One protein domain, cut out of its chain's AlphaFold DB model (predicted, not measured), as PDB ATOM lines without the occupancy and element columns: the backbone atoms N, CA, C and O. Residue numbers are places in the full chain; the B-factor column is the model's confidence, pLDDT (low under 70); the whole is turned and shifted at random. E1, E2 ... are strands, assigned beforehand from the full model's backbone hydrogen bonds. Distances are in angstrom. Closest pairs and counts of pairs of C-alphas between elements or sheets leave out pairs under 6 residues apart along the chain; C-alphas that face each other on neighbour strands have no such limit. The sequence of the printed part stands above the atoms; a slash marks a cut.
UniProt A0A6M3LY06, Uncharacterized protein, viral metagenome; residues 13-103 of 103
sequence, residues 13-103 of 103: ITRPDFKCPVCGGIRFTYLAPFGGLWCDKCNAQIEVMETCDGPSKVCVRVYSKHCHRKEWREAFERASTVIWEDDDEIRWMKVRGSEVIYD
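Overview. This is residues 13 to 103 of the 103 residues of an uncharacterized protein of viral metagenome (UniProt A0A6M3LY06). One twisted sheet of seven strands makes the body, with the long strands E3, E4 and E5 in its middle and the short pairs E1, E2 and E6, E7 at its two edges. The opening stretch, residues 13 to 27, loops over one face of the long strands, and the long link of residues 64 to 77 lies at one end of them. The printed part has 91 residues, with seven named strands, E1 to E7 in chain order, and no named helix; the sheet has the same order and is antiparallel throughout. The class is all strand, though under half of the residues, 38 of 91, are in named elements. The whole is compact, with a radius of gyration of the C-alphas of 13.0 A and spans of 37 by 32 by 22 A.

Along the chain. The longest strand, E4, holds residues 54 to 63 and measures 24.5 A from C-alpha 54 at (52.809, 17.657, -34.390) to C-alpha 63; it bends by 57 degrees at residue 57. E3, residues 45 to 51, measures 19.2 A, and E5, residues 78 to 84, 19.9 A. E2 holds residues 37 to 39, and E1 residues 28 to 30, beginning with C-alpha 28 at (49.595, 26.124, -11.604). E6 holds residues 93 to 96, and E7 residues 99 to 102, ending with C-alpha 102 at (31.010, 25.659, -25.405).

Arrangement. The strands form a meander, each the antiparallel neighbour of the one before, and each such pair is a hairpin. E4 and E5 run at 165 degrees; the C-alphas of Arg 61 and Ser 80 face each other at 4.4 A, and N 62 and O 79 are within hydrogen-bond range at 2.8 A. E3 and E4 stand at 154 degrees, with C-alphas 46 and 62 facing each other at 4.5 A and N 47 and O 61 2.8 A apart. E2 and E3 stand at 135 degrees, with N 46 and O 37 2.7 A apart. The edge strand E1 stands at 154 degrees to E2, with N 29 and O 38 2.9 A apart. E5 and E6 stand at 173 degrees, with N 80 and O 93 2.8 A apart. E6 and the other edge strand, E7, stand at 154 degrees, with N 94 and O 101 2.8 A apart. Among the pairs that are apart are E1 and E7, and E3 and E6. From edge to edge the strands' lines turn by 108 degrees.

Size, cuts and confidence. The C-alphas farthest apart, those of Gly 54 and Glu 71, are 37.9 A apart. The printed part has no cut and ends at residue 103, the chain's last. The link from E4 to E5, 14 residues, is long. The mean pLDDT of the printed part is 84.3; residues 32 to 35 and 69 to 75 are under 70.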
ATOM      1  N   ILE A  13      50.402  26.365 -20.623       87.31
ATOM      2  CA  ILE A  13      50.255  27.172 -19.401       87.31
ATOM      3  C   ILE A  13      51.105  28.436 -19.381       87.31
ATOM      4  O   ILE A  13      50.894  29.288 -18.523       87.31
ATOM      5  N   THR A  14      52.100  28.547 -20.266       85.94
ATOM      6  CA  THR A  14      52.902  29.771 -20.377       85.94
ATOM      7  C   THR A  14      52.207  30.826 -21.229       85.94
ATOM      8  O   THR A  14      52.683  31.958 -21.285       85.94
ATOM      9  N   ARG A  15      51.089  30.485 -21.887       88.94
ATOM     10  CA  ARG A  15      50.291  31.465 -22.619       88.94
ATOM     11  C   ARG A  15      49.579  32.422 -21.647       88.94
ATOM     12  O   ARG A  15      48.996  31.957 -20.666       88.94
ATOM     13  N   PRO A  16      49.558  33.741 -21.918       88.06
ATOM     14  CA  PRO A  16      48.894  34.723 -21.050       88.06
ATOM     15  C   PRO A  16      47.377  34.532 -20.900       88.06
ATOM     16  O   PRO A  16      46.793  34.954 -19.901       88.06
ATOM     17  N   ASP A  17      46.729  33.924 -21.895       91.38
ATOM     18  CA  ASP A  17      45.290  33.656 -21.932       91.38
ATOM     19  C   ASP A  17      44.909  32.310 -21.290       91.38
ATOM     20  O   ASP A  17      43.723  32.054 -21.059       91.38
ATOM     21  N   PHE A  18      45.886  31.474 -20.915       92.19
ATOM     22  CA  PHE A  18      45.620  30.196 -20.263       92.19
ATOM     23  C   PHE A  18      45.151  30.400 -18.817       92.19
ATOM     24  O   PHE A  18      45.919  30.672 -17.891       92.19
ATOM     25  N   LYS A  19      43.846  30.226 -18.611       92.94
ATOM     26  CA  LYS A  19      43.188  30.301 -17.304       92.94
ATOM     27  C   LYS A  19      42.560  28.961 -16.970       92.94
ATOM     28  O   LYS A  19      42.009  28.287 -17.833       92.94
ATOM     29  N   CYS A  20      42.582  28.594 -15.691       91.25
ATOM     30  CA  CYS A  20      41.850  27.433 -15.207       91.25
ATOM     31  C   CYS A  20      40.356  27.611 -15.534       91.25
ATOM     32  O   CYS A  20      39.730  28.501 -14.947       91.25
ATOM     33  N   PRO A  21      39.751  26.755 -16.378       90.38
ATOM     34  CA  PRO A  21      38.366  26.937 -16.808       90.38
ATOM     35  C   PRO A  21      37.367  26.756 -15.657       90.38
ATOM     36  O   PRO A  21      36.207  27.120 -15.793       90.38
ATOM     37  N   VAL A  22      37.801  26.191 -14.521       89.19
ATOM     38  CA  VAL A  22      36.957  25.955 -13.339       89.19
ATOM     39  C   VAL A  22      36.825  27.206 -12.467       89.19
ATOM     40  O   VAL A  22      35.770  27.442 -11.895       89.19
ATOM     41  N   CYS A  23      37.895  27.992 -12.301       87.94
ATOM     42  CA  CYS A  23      37.928  29.066 -11.291       87.94
ATOM     43  C   CYS A  23      38.606  30.371 -11.738       87.94
ATOM     44  O   CYS A  23      38.810  31.273 -10.910       87.94
ATOM     45  N   GLY A  24      39.039  30.441 -13.002       90.31
ATOM     46  CA  GLY A  24      39.768  31.569 -13.585       90.31
ATOM     47  C   GLY A  24      41.189  31.774 -13.046       90.31
ATOM     48  O   GLY A  24      41.784  32.819 -13.284       90.31
ATOM     49  N   GLY A  25      41.732  30.827 -12.272       90.81
ATOM     50  CA  GLY A  25      43.091  30.916 -11.729       90.81
ATOM     51  C   GLY A  25      44.172  30.841 -12.815       90.81
ATOM     52  O   GLY A  25      44.006  30.120 -13.791       90.81
ATOM     53  N   ILE A  26      45.278  31.558 -12.608       92.94
ATOM     54  CA  ILE A  26      46.418  31.660 -13.547       92.94
ATOM     55  C   ILE A  26      47.716  31.042 -13.007       92.94
ATOM     56  O   ILE A  26      48.763  31.144 -13.635       92.94
ATOM     57  N   ARG A  27      47.677  30.466 -11.801       92.69
ATOM     58  CA  ARG A  27      48.830  29.806 -11.182       92.69
ATOM     59  C   ARG A  27      48.598  28.306 -11.128       92.69
ATOM     60  O   ARG A  27      47.486  27.864 -10.807       92.69
ATOM     61  N   PHE A  28      49.645  27.565 -11.462       91.25
ATOM     62  CA  PHE A  28      49.595  26.124 -11.604       91.25
ATOM     63  C   PHE A  28      50.844  25.476 -11.014       91.25
ATOM     64  O   PHE A  28      51.959  25.963 -11.210       91.25
ATOM     65  N   THR A  29      50.649  24.344 -10.349       89.12
ATOM     66  CA  THR A  29      51.707  23.552  -9.728       89.12
ATOM     67  C   THR A  29      51.908  22.264 -10.509       89.12
ATOM     68  O   THR A  29      50.969  21.490 -10.709       89.12
ATOM     69  N   TYR A  30      53.148  22.006 -10.919       85.44
ATOM     70  CA  TYR A  30      53.535  20.718 -11.481       85.44
ATOM     71  C   TYR A  30      53.712  19.682 -10.377       85.44
ATOM     72  O   TYR A  30      54.480  19.869  -9.434       85.44
ATOM     73  N   LEU A  31      53.041  18.549 -10.534       77.38
ATOM     74  CA  LEU A  31      53.189  17.388  -9.671       77.38
ATOM     75  C   LEU A  31      54.307  16.494 -10.206       77.38
ATOM     76  O   LEU A  31      54.081  15.488 -10.881       77.38
ATOM     77  N   ALA A  32      55.542  16.892  -9.917       69.19
ATOM     78  CA  ALA A  32      56.712  16.051 -10.132       69.19
ATOM     79  C   ALA A  32      56.865  15.033  -8.981       69.19
ATOM     80  O   ALA A  32      56.562  15.369  -7.835       69.19
ATOM     81  N   PRO A  33      57.348  13.800  -9.238       63.03
ATOM     82  CA  PRO A  33      57.705  13.207 -10.535       63.03
ATOM     83  C   PRO A  33      56.532  12.515 -11.258       63.03
ATOM     84  O   PRO A  33      56.708  11.996 -12.356       63.03
ATOM     85  N   PHE A  34      55.350  12.459 -10.639       59.38
ATOM     86  CA  PHE A  34      54.261  11.565 -11.050       59.38
ATOM     87  C   PHE A  34      53.514  11.991 -12.318       59.38
ATOM     88  O   PHE A  34      52.743  11.197 -12.851       59.38
ATOM     89  N   GLY A  35      53.787  13.196 -12.821       60.84
ATOM     90  CA  GLY A  35      53.194  13.712 -14.043       60.84
ATOM     91  C   GLY A  35      51.786  14.217 -13.771       60.84
ATOM     92  O   GLY A  35      50.838  13.456 -13.616       60.84
ATOM     93  N   GLY A  36      51.647  15.530 -13.674       72.88
ATOM     94  CA  GLY A  36      50.365  16.166 -13.432       72.88
ATOM     95  C   GLY A  36      50.544  17.657 -13.243       72.88
ATOM     96  O   GLY A  36      51.628  18.130 -12.904       72.88
ATOM     97  N   LEU A  37      49.478  18.398 -13.481       86.94
ATOM     98  CA  LEU A  37      49.457  19.842 -13.344       86.94
ATOM     99  C   LEU A  37      48.179  20.213 -12.608       86.94
ATOM    100  O   LEU A  37      47.101  19.813 -13.029       86.94
ATOM    101  N   TRP A  38      48.274  20.940 -11.504       90.44
ATOM    102  CA  TRP A  38      47.107  21.355 -10.729       90.44
ATOM    103  C   TRP A  38      46.949  22.866 -10.753       90.44
ATOM    104  O   TRP A  38      47.930  23.597 -10.771       90.44
ATOM    105  N   CYS A  39      45.708  23.348 -10.725       91.00
ATOM    106  CA  CYS A  39      45.447  24.756 -10.442       91.00
ATOM    107  C   CYS A  39      45.580  25.033  -8.941       91.00
ATOM    108  O   CYS A  39      44.817  24.476  -8.153       91.00
ATOM    109  N   ASP A  40      46.438  25.981  -8.560       91.44
ATOM    110  CA  ASP A  40      46.720  26.316  -7.153       91.44
ATOM    111  C   ASP A  40      45.491  26.833  -6.390       91.44
ATOM    112  O   ASP A  40      45.407  26.742  -5.168       91.44
ATOM    113  N   LYS A  41      44.530  27.428  -7.109       89.50
ATOM    114  CA  LYS A  41      43.361  28.081  -6.503       89.50
ATOM    115  C   LYS A  41      42.239  27.101  -6.166       89.50
ATOM    116  O   LYS A  41      41.519  27.316  -5.191       89.50
ATOM    117  N   CYS A  42      42.026  26.085  -7.002       88.38
ATOM    118  CA  CYS A  42      40.871  25.191  -6.874       88.38
ATOM    119  C   CYS A  42      41.218  23.704  -6.825       88.38
ATOM    120  O   CYS A  42      40.318  22.929  -6.523       88.38
ATOM    121  N   ASN A  43      42.471  23.316  -7.069       89.94
ATOM    122  CA  ASN A  43      42.948  21.936  -7.204       89.94
ATOM    123  C   ASN A  43      42.310  21.161  -8.365       89.94
ATOM    124  O   ASN A  43      42.192  19.938  -8.320       89.94
ATOM    125  N   ALA A  44      41.910  21.864  -9.429       90.06
ATOM    126  CA  ALA A  44      41.561  21.203 -10.680       90.06
ATOM    127  C   ALA A  44      42.799  20.503 -11.247       90.06
ATOM    128  O   ALA A  44      43.847  21.139 -11.390       90.06
ATOM    129  N   GLN A  45      42.661  19.222 -11.584       90.38
ATOM    130  CA  GLN A  45      43.701  18.452 -12.260       90.38
ATOM    131  C   GLN A  45      43.685  18.788 -13.748       90.38
ATOM    132  O   GLN A  45      42.627  18.788 -14.368       90.38
ATOM    133  N   ILE A  46      44.855  19.040 -14.312       90.31
ATOM    134  CA  ILE A  46      45.083  19.401 -15.703       90.31
ATOM    135  C   ILE A  46      46.014  18.350 -16.309       90.31
ATOM    136  O   ILE A  46      47.064  18.022 -15.755       90.31
ATOM    137  N   GLU A  47      45.612  17.827 -17.458       88.75
ATOM    138  CA  GLU A  47      46.385  16.917 -18.293       88.75
ATOM    139  C   GLU A  47      46.671  17.611 -19.621       88.75
ATOM    140  O   GLU A  47      45.755  18.131 -20.259       88.75
ATOM    141  N   VAL A  48      47.937  17.603 -20.032       86.56
ATOM    142  CA  VAL A  48      48.391  18.112 -21.330       86.56
ATOM    143  C   VAL A  48      48.975  16.935 -22.099       86.56
ATOM    144  O   VAL A  48      49.835  16.226 -21.577       86.56
ATOM    145  N   MET A  49      48.477  16.701 -23.308       84.38
ATOM    146  CA  MET A  49      48.836  15.561 -24.151       84.38
ATOM    147  C   MET A  49      49.212  16.040 -25.553       84.38
ATOM    148  O   MET A  49      48.584  16.968 -26.070       84.38
ATOM    149  N   GLU A  50      50.173  15.374 -26.193       82.31
ATOM    150  CA  GLU A  50      50.429  15.557 -27.627       82.31
ATOM    151  C   GLU A  50      49.228  15.141 -28.460       82.31
ATOM    152  O   GLU A  50      48.454  14.248 -28.101       82.31
ATOM    153  N   THR A  51      49.115  15.781 -29.613       82.50
ATOM    154  CA  THR A  51      48.252  15.324 -30.695       82.50
ATOM    155  C   THR A  51      49.099  14.695 -31.800       82.50
ATOM    156  O   THR A  51      50.311  14.890 -31.863       82.50
ATOM    157  N   CYS A  52      48.467  13.946 -32.704       82.50
ATOM    158  CA  CYS A  52      49.146  13.390 -33.876       82.50
ATOM    159  C   CYS A  52      49.572  14.446 -34.911       82.50
ATOM    160  O   CYS A  52      50.316  14.115 -35.828       82.50
ATOM    161  N   ASP A  53      49.121  15.696 -34.769       79.62
ATOM    162  CA  ASP A  53      49.321  16.756 -35.764       79.62
ATOM    163  C   ASP A  53      50.641  17.528 -35.574       79.62
ATOM    164  O   ASP A  53      50.925  18.469 -36.312       79.62
ATOM    165  N   GLY A  54      51.467  17.122 -34.605       75.50
ATOM    166  CA  GLY A  54      52.809  17.657 -34.390       75.50
ATOM    167  C   GLY A  54      52.982  18.449 -33.086       75.50
ATOM    168  O   GLY A  54      52.049  18.594 -32.296       75.50
ATOM    169  N   PRO A  55      54.199  18.971 -32.843       77.56
ATOM    170  CA  PRO A  55      54.611  19.504 -31.542       77.56
ATOM    171  C   PRO A  55      54.054  20.896 -31.203       77.56
ATOM    172  O   PRO A  55      54.266  21.357 -30.087       77.56
ATOM    173  N   SER A  56      53.381  21.569 -32.143       84.88
ATOM    174  CA  SER A  56      52.741  22.881 -31.928       84.88
ATOM    175  C   SER A  56      51.251  22.760 -31.591       84.88
ATOM    176  O   SER A  56      50.553  23.768 -31.539       84.88
ATOM    177  N   LYS A  57      50.747  21.540 -31.365       87.81
ATOM    178  CA  LYS A  57      49.341  21.284 -31.046       87.81
ATOM    179  C   LYS A  57      49.201  20.298 -29.898       87.81
ATOM    180  O   LYS A  57      49.638  19.146 -29.982       87.81
ATOM    181  N   VAL A  58      48.505  20.720 -28.849       89.56
ATOM    182  CA  VAL A  58      48.271  19.906 -27.649       89.56
ATOM    183  C   VAL A  58      46.786  19.772 -27.350       89.56
ATOM    184  O   VAL A  58      45.988  20.673 -27.597       89.56
ATOM    185  N   CYS A  59      46.406  18.636 -26.774       90.81
ATOM    186  CA  CYS A  59      45.102  18.451 -26.158       90.81
ATOM    187  C   CYS A  59      45.221  18.704 -24.656       90.81
ATOM    188  O   CYS A  59      46.074  18.118 -23.987       90.81
ATOM    189  N   VAL A  60      44.340  19.545 -24.120       91.69
ATOM    190  CA  VAL A  60      44.273  19.836 -22.687       91.69
ATOM    191  C   VAL A  60      42.954  19.333 -22.125       91.69
ATOM    192  O   VAL A  60      41.886  19.591 -22.684       91.69
ATOM    193  N   ARG A  61      43.013  18.625 -20.998       91.94
ATOM    194  CA  ARG A  61      41.842  18.202 -20.220       91.94
ATOM    195  C   ARG A  61      41.961  18.708 -18.796       91.94
ATOM    196  O   ARG A  61      43.026  18.632 -18.197       91.94
ATOM    197  N   VAL A  62      40.857  19.198 -18.250       91.31
ATOM    198  CA  VAL A  62      40.763  19.712 -16.886       91.31
ATOM    199  C   VAL A  62      39.632  18.999 -16.166       91.31
ATOM    200  O   VAL A  62      38.497  19.021 -16.635       91.31
ATOM    201  N   TYR A  63      39.930  18.396 -15.022       89.75
ATOM    202  CA  TYR A  63      38.980  17.657 -14.196       89.75
ATOM    203  C   TYR A  63      38.702  18.429 -12.911       89.75
ATOM    204  O   TYR A  63      39.622  18.793 -12.175       89.75
ATOM    205  N   SER A  64      37.421  18.646 -12.617       87.56
ATOM    206  CA  SER A  64      36.979  19.413 -11.444       87.56
ATOM    207  C   SER A  64      36.539  18.535 -10.264       87.56
ATOM    208  O   SER A  64      36.188  19.038  -9.192       87.56
ATOM    209  N   LYS A  65      36.542  17.205 -10.446       78.50
ATOM    210  CA  LYS A  65      35.988  16.220  -9.500       78.50
ATOM    211  C   LYS A  65      36.496  16.404  -8.066       78.50
ATOM    212  O   LYS A  65      35.733  16.171  -7.127       78.50
ATOM    213  N   HIS A  66      37.738  16.850  -7.904       75.75
ATOM    214  CA  HIS A  66      38.420  16.988  -6.616       75.75
ATOM    215  C   HIS A  66      38.581  18.440  -6.144       75.75
ATOM    216  O   HIS A  66      39.268  18.685  -5.158       75.75
ATOM    217  N   CYS A  67      37.941  19.409  -6.806       85.25
ATOM    218  CA  CYS A  67      38.117  20.810  -6.445       85.25
ATOM    219  C   CYS A  67      37.544  21.146  -5.057       85.25
ATOM    220  O   CYS A  67      36.435  20.727  -4.723       85.25
ATOM    221  N   HIS A  68      38.262  21.953  -4.265       71.25
ATOM    222  CA  HIS A  68      37.864  22.297  -2.884       71.25
ATOM    223  C   HIS A  68      36.834  23.432  -2.784       71.25
ATOM    224  O   HIS A  68      36.168  23.562  -1.763       71.25
ATOM    225  N   ARG A  69      36.687  24.260  -3.827       62.56
ATOM    226  CA  ARG A  69      35.734  25.388  -3.875       62.56
ATOM    227  C   ARG A  69      34.546  25.094  -4.787       62.56
ATOM    228  O   ARG A  69      34.224  25.883  -5.670       62.56
ATOM    229  N   LYS A  70      33.932  23.924  -4.626       56.88
ATOM    230  CA  LYS A  70      32.710  23.596  -5.359       56.88
ATOM    231  C   LYS A  70      31.557  24.426  -4.795       56.88
ATOM    232  O   LYS A  70      30.892  24.012  -3.854       56.88
ATOM    233  N   GLU A  71      31.286  25.579  -5.385       59.56
ATOM    234  CA  GLU A  71      29.909  26.061  -5.447       59.56
ATOM    235  C   GLU A  71      29.236  25.219  -6.545       59.56
ATOM    236  O   GLU A  71      29.383  25.452  -7.740       59.56
ATOM    237  N   TRP A  72      28.633  24.101  -6.128       51.19
ATOM    238  CA  TRP A  72      28.298  22.916  -6.939       51.19
ATOM    239  C   TRP A  72      27.292  23.127  -8.088       51.19
ATOM    240  O   TRP A  72      26.918  22.158  -8.744       51.19
ATOM    241  N   ARG A  73      26.834  24.354  -8.358       48.59
ATOM    242  CA  ARG A  73      25.847  24.617  -9.419       48.59
ATOM    243  C   ARG A  73      26.457  24.876 -10.800       48.59
ATOM    244  O   ARG A  73      25.772  24.663 -11.797       48.59
ATOM    245  N   GLU A  74      27.737  25.240 -10.874       57.56
ATOM    246  CA  GLU A  74      28.377  25.664 -12.135       57.56
ATOM    247  C   GLU A  74      29.625  24.851 -12.520       57.56
ATOM    248  O   GLU A  74      30.130  24.967 -13.635       57.56
ATOM    249  N   ALA A  75      30.119  23.982 -11.632       63.50
ATOM    250  CA  ALA A  75      31.301  23.172 -11.901       63.50
ATOM    251  C   ALA A  75      30.963  22.012 -12.856       63.50
ATOM    252  O   ALA A  75      30.452  20.972 -12.445       63.50
ATOM    253  N   PHE A  76      31.270  22.191 -14.140       78.50
ATOM    254  CA  PHE A  76      31.349  21.103 -15.116       78.50
ATOM    255  C   PHE A  76      32.303  20.010 -14.614       78.50
ATOM    256  O   PHE A  76      33.291  20.307 -13.947       78.50
ATOM    257  N   GLU A  77      32.047  18.748 -14.941       84.00
ATOM    258  CA  GLU A  77      32.871  17.604 -14.525       84.00
ATOM    259  C   GLU A  77      34.251  17.634 -15.187       84.00
ATOM    260  O   GLU A  77      35.278  17.342 -14.560       84.00
ATOM    261  N   ARG A  78      34.262  18.017 -16.467       89.44
ATOM    262  CA  ARG A  78      35.456  18.078 -17.302       89.44
ATOM    263  C   ARG A  78      35.375  19.243 -18.283       89.44
ATOM    264  O   ARG A  78      34.341  19.429 -18.912       89.44
ATOM    265  N   ALA A  79      36.470  19.973 -18.454       92.38
ATOM    266  CA  ALA A  79      36.680  20.857 -19.599       92.38
ATOM    267  C   ALA A  79      37.782  20.274 -20.476       92.38
ATOM    268  O   ALA A  79      38.731  19.676 -19.974       92.38
ATOM    269  N   SER A  80      37.642  20.382 -21.788       94.69
ATOM    270  CA  SER A  80      38.638  19.916 -22.747       94.69
ATOM    271  C   SER A  80      38.792  20.928 -23.868       94.69
ATOM    272  O   SER A  80      37.827  21.584 -24.250       94.69
ATOM    273  N   THR A  81      40.000  21.037 -24.393       94.94
ATOM    274  CA  THR A  81      40.307  21.875 -25.547       94.94
ATOM    275  C   THR A  81      41.473  21.278 -26.327       94.94
ATOM    276  O   THR A  81      42.183  20.382 -25.851       94.94
ATOM    277  N   VAL A  82      41.637  21.761 -27.545       93.00
ATOM    278  CA  VAL A  82      42.800  21.549 -28.388       93.00
ATOM    279  C   VAL A  82      43.367  22.935 -28.641       93.00
ATOM    280  O   VAL A  82      42.612  23.816 -29.031       93.00
ATOM    281  N   ILE A  83      44.657  23.113 -28.379       92.12
ATOM    282  CA  ILE A  83      45.325  24.410 -28.470       92.12
ATOM    283  C   ILE A  83      46.464  24.275 -29.468       92.12
ATOM    284  O   ILE A  83      47.345  23.423 -29.284       92.12
ATOM    285  N   TRP A  84      46.441  25.116 -30.490       91.19
ATOM    286  CA  TRP A  84      47.584  25.396 -31.340       91.19
ATOM    287  C   TRP A  84      48.428  26.516 -30.735       91.19
ATOM    288  O   TRP A  84      47.930  27.415 -30.055       91.19
ATOM    289  N   GLU A  85      49.733  26.456 -30.969       87.62
ATOM    290  CA  GLU A  85      50.684  27.462 -30.498       87.62
ATOM    291  C   GLU A  85      50.297  28.883 -30.946       87.62
ATOM    292  O   GLU A  85      50.429  29.822 -30.157       87.62
ATOM    293  N   ASP A  86      49.750  29.011 -32.155       90.00
ATOM    294  CA  ASP A  86      49.339  30.246 -32.826       90.00
ATOM    295  C   ASP A  86      47.837  30.568 -32.723       90.00
ATOM    296  O   ASP A  86      47.392  31.528 -33.346       90.00
ATOM    297  N   ASP A  87      47.057  29.828 -31.921       91.00
ATOM    298  CA  ASP A  87      45.644  30.169 -31.698       91.00
ATOM    299  C   ASP A  87      45.513  31.583 -31.103       91.00
ATOM    300  O   ASP A  87      46.188  31.909 -30.119       91.00
ATOM    301  N   ASP A  88      44.590  32.387 -31.639       91.19
ATOM    302  CA  ASP A  88      44.275  33.733 -31.130       91.19
ATOM    303  C   ASP A  88      43.650  33.696 -29.724       91.19
ATOM    304  O   ASP A  88      43.872  34.591 -28.906       91.19
ATOM    305  N   GLU A  89      42.871  32.653 -29.428       91.62
ATOM    306  CA  GLU A  89      42.202  32.462 -28.141       91.62
ATOM    307  C   GLU A  89      41.983  30.980 -27.817       91.62
ATOM    308  O   GLU A  89      41.755  30.148 -28.696       91.62
ATOM    309  N   ILE A  90      41.986  30.646 -26.525       93.38
ATOM    310  CA  ILE A  90      41.662  29.298 -26.048       93.38
ATOM    311  C   ILE A  90      40.157  29.181 -25.786       93.38
ATOM    312  O   ILE A  90      39.633  29.788 -24.850       93.38
ATOM    313  N   ARG A  91      39.478  28.308 -26.538       93.06
ATOM    314  CA  ARG A  91      38.063  27.964 -26.315       93.06
ATOM    315  C   ARG A  91      37.911  26.619 -25.629       93.06
ATOM    316  O   ARG A  91      38.637  25.674 -25.935       93.06
ATOM    317  N   TRP A  92      36.949  26.504 -24.720       93.19
ATOM    318  CA  TRP A  92      36.745  25.292 -23.931       93.19
ATOM    319  C   TRP A  92      35.436  24.598 -24.278       93.19
ATOM    320  O   TRP A  92      34.382  25.217 -24.360       93.19
ATOM    321  N   MET A  93      35.496  23.274 -24.374       94.00
ATOM    322  CA  MET A  93      34.321  22.413 -24.332       94.00
ATOM    323  C   MET A  93      34.176  21.850 -22.917       94.00
ATOM    324  O   MET A  93      35.038  21.106 -22.441       94.00
ATOM    325  N   LYS A  94      33.082  22.180 -22.240       91.75
ATOM    326  CA  LYS A  94      32.751  21.764 -20.873       91.75
ATOM    327  C   LYS A  94      31.668  20.689 -20.897       91.75
ATOM    328  O   LYS A  94      30.739  20.756 -21.691       91.75
ATOM    329  N   VAL A  95      31.780  19.700 -20.016       89.25
ATOM    330  CA  VAL A  95      30.822  18.593 -19.883       89.25
ATOM    331  C   VAL A  95      30.232  18.583 -18.479       89.25
ATOM    332  O   VAL A  95      30.982  18.579 -17.499       89.25
ATOM    333  N   ARG A  96      28.901  18.554 -18.377       85.81
ATOM    334  CA  ARG A  96      28.139  18.485 -17.120       85.81
ATOM    335  C   ARG A  96      27.045  17.423 -17.253       85.81
ATOM    336  O   ARG A  96      26.022  17.671 -17.886       85.81
ATOM    337  N   GLY A  97      27.242  16.232 -16.686       83.25
ATOM    338  CA  GLY A  97      26.373  15.090 -16.970       83.25
ATOM    339  C   GLY A  97      26.338  14.781 -18.472       83.25
ATOM    340  O   GLY A  97      27.376  14.545 -19.086       83.25
ATOM    341  N   SER A  98      25.148  14.810 -19.076       85.12
ATOM    342  CA  SER A  98      24.957  14.642 -20.526       85.12
ATOM    343  C   SER A  98      25.027  15.949 -21.326       85.12
ATOM    344  O   SER A  98      24.903  15.920 -22.548       85.12
ATOM    345  N   GLU A  99      25.176  17.095 -20.662       87.31
ATOM    346  CA  GLU A  99      25.221  18.408 -21.301       87.31
ATOM    347  C   GLU A  99      26.645  18.756 -21.747       87.31
ATOM    348  O   GLU A  99      27.612  18.556 -21.004       87.31
ATOM    349  N   VAL A 100      26.757  19.319 -22.952       88.19
ATOM    350  CA  VAL A 100      27.999  19.875 -23.497       88.19
ATOM    351  C   VAL A 100      27.812  21.378 -23.683       88.19
ATOM    352  O   VAL A 100      26.868  21.807 -24.341       88.19
ATOM    353  N   ILE A 101      28.710  22.166 -23.096       87.06
ATOM    354  CA  ILE A 101      28.701  23.632 -23.109       87.06
ATOM    355  C   ILE A 101      29.983  24.098 -23.802       87.06
ATOM    356  O   ILE A 101      31.064  23.597 -23.489       87.06
ATOM    357  N   TYR A 102      29.871  25.046 -24.725       85.38
ATOM    358  CA  TYR A 102      31.010  25.659 -25.405       85.38
ATOM    359  C   TYR A 102      31.185  27.088 -24.894       85.38
ATOM    360  O   TYR A 102      30.191  27.804 -24.767       85.38
ATOM    361  N   ASP A 103      32.426  27.456 -24.582       76.94
ATOM    362  CA  ASP A 103      32.831  28.850 -24.362       76.94
ATOM    363  C   ASP A 103      33.120  29.556 -25.697       76.94
ATOM    364  O   ASP A 103      33.675  28.895 -26.612       76.94
TER     365      ASP A 103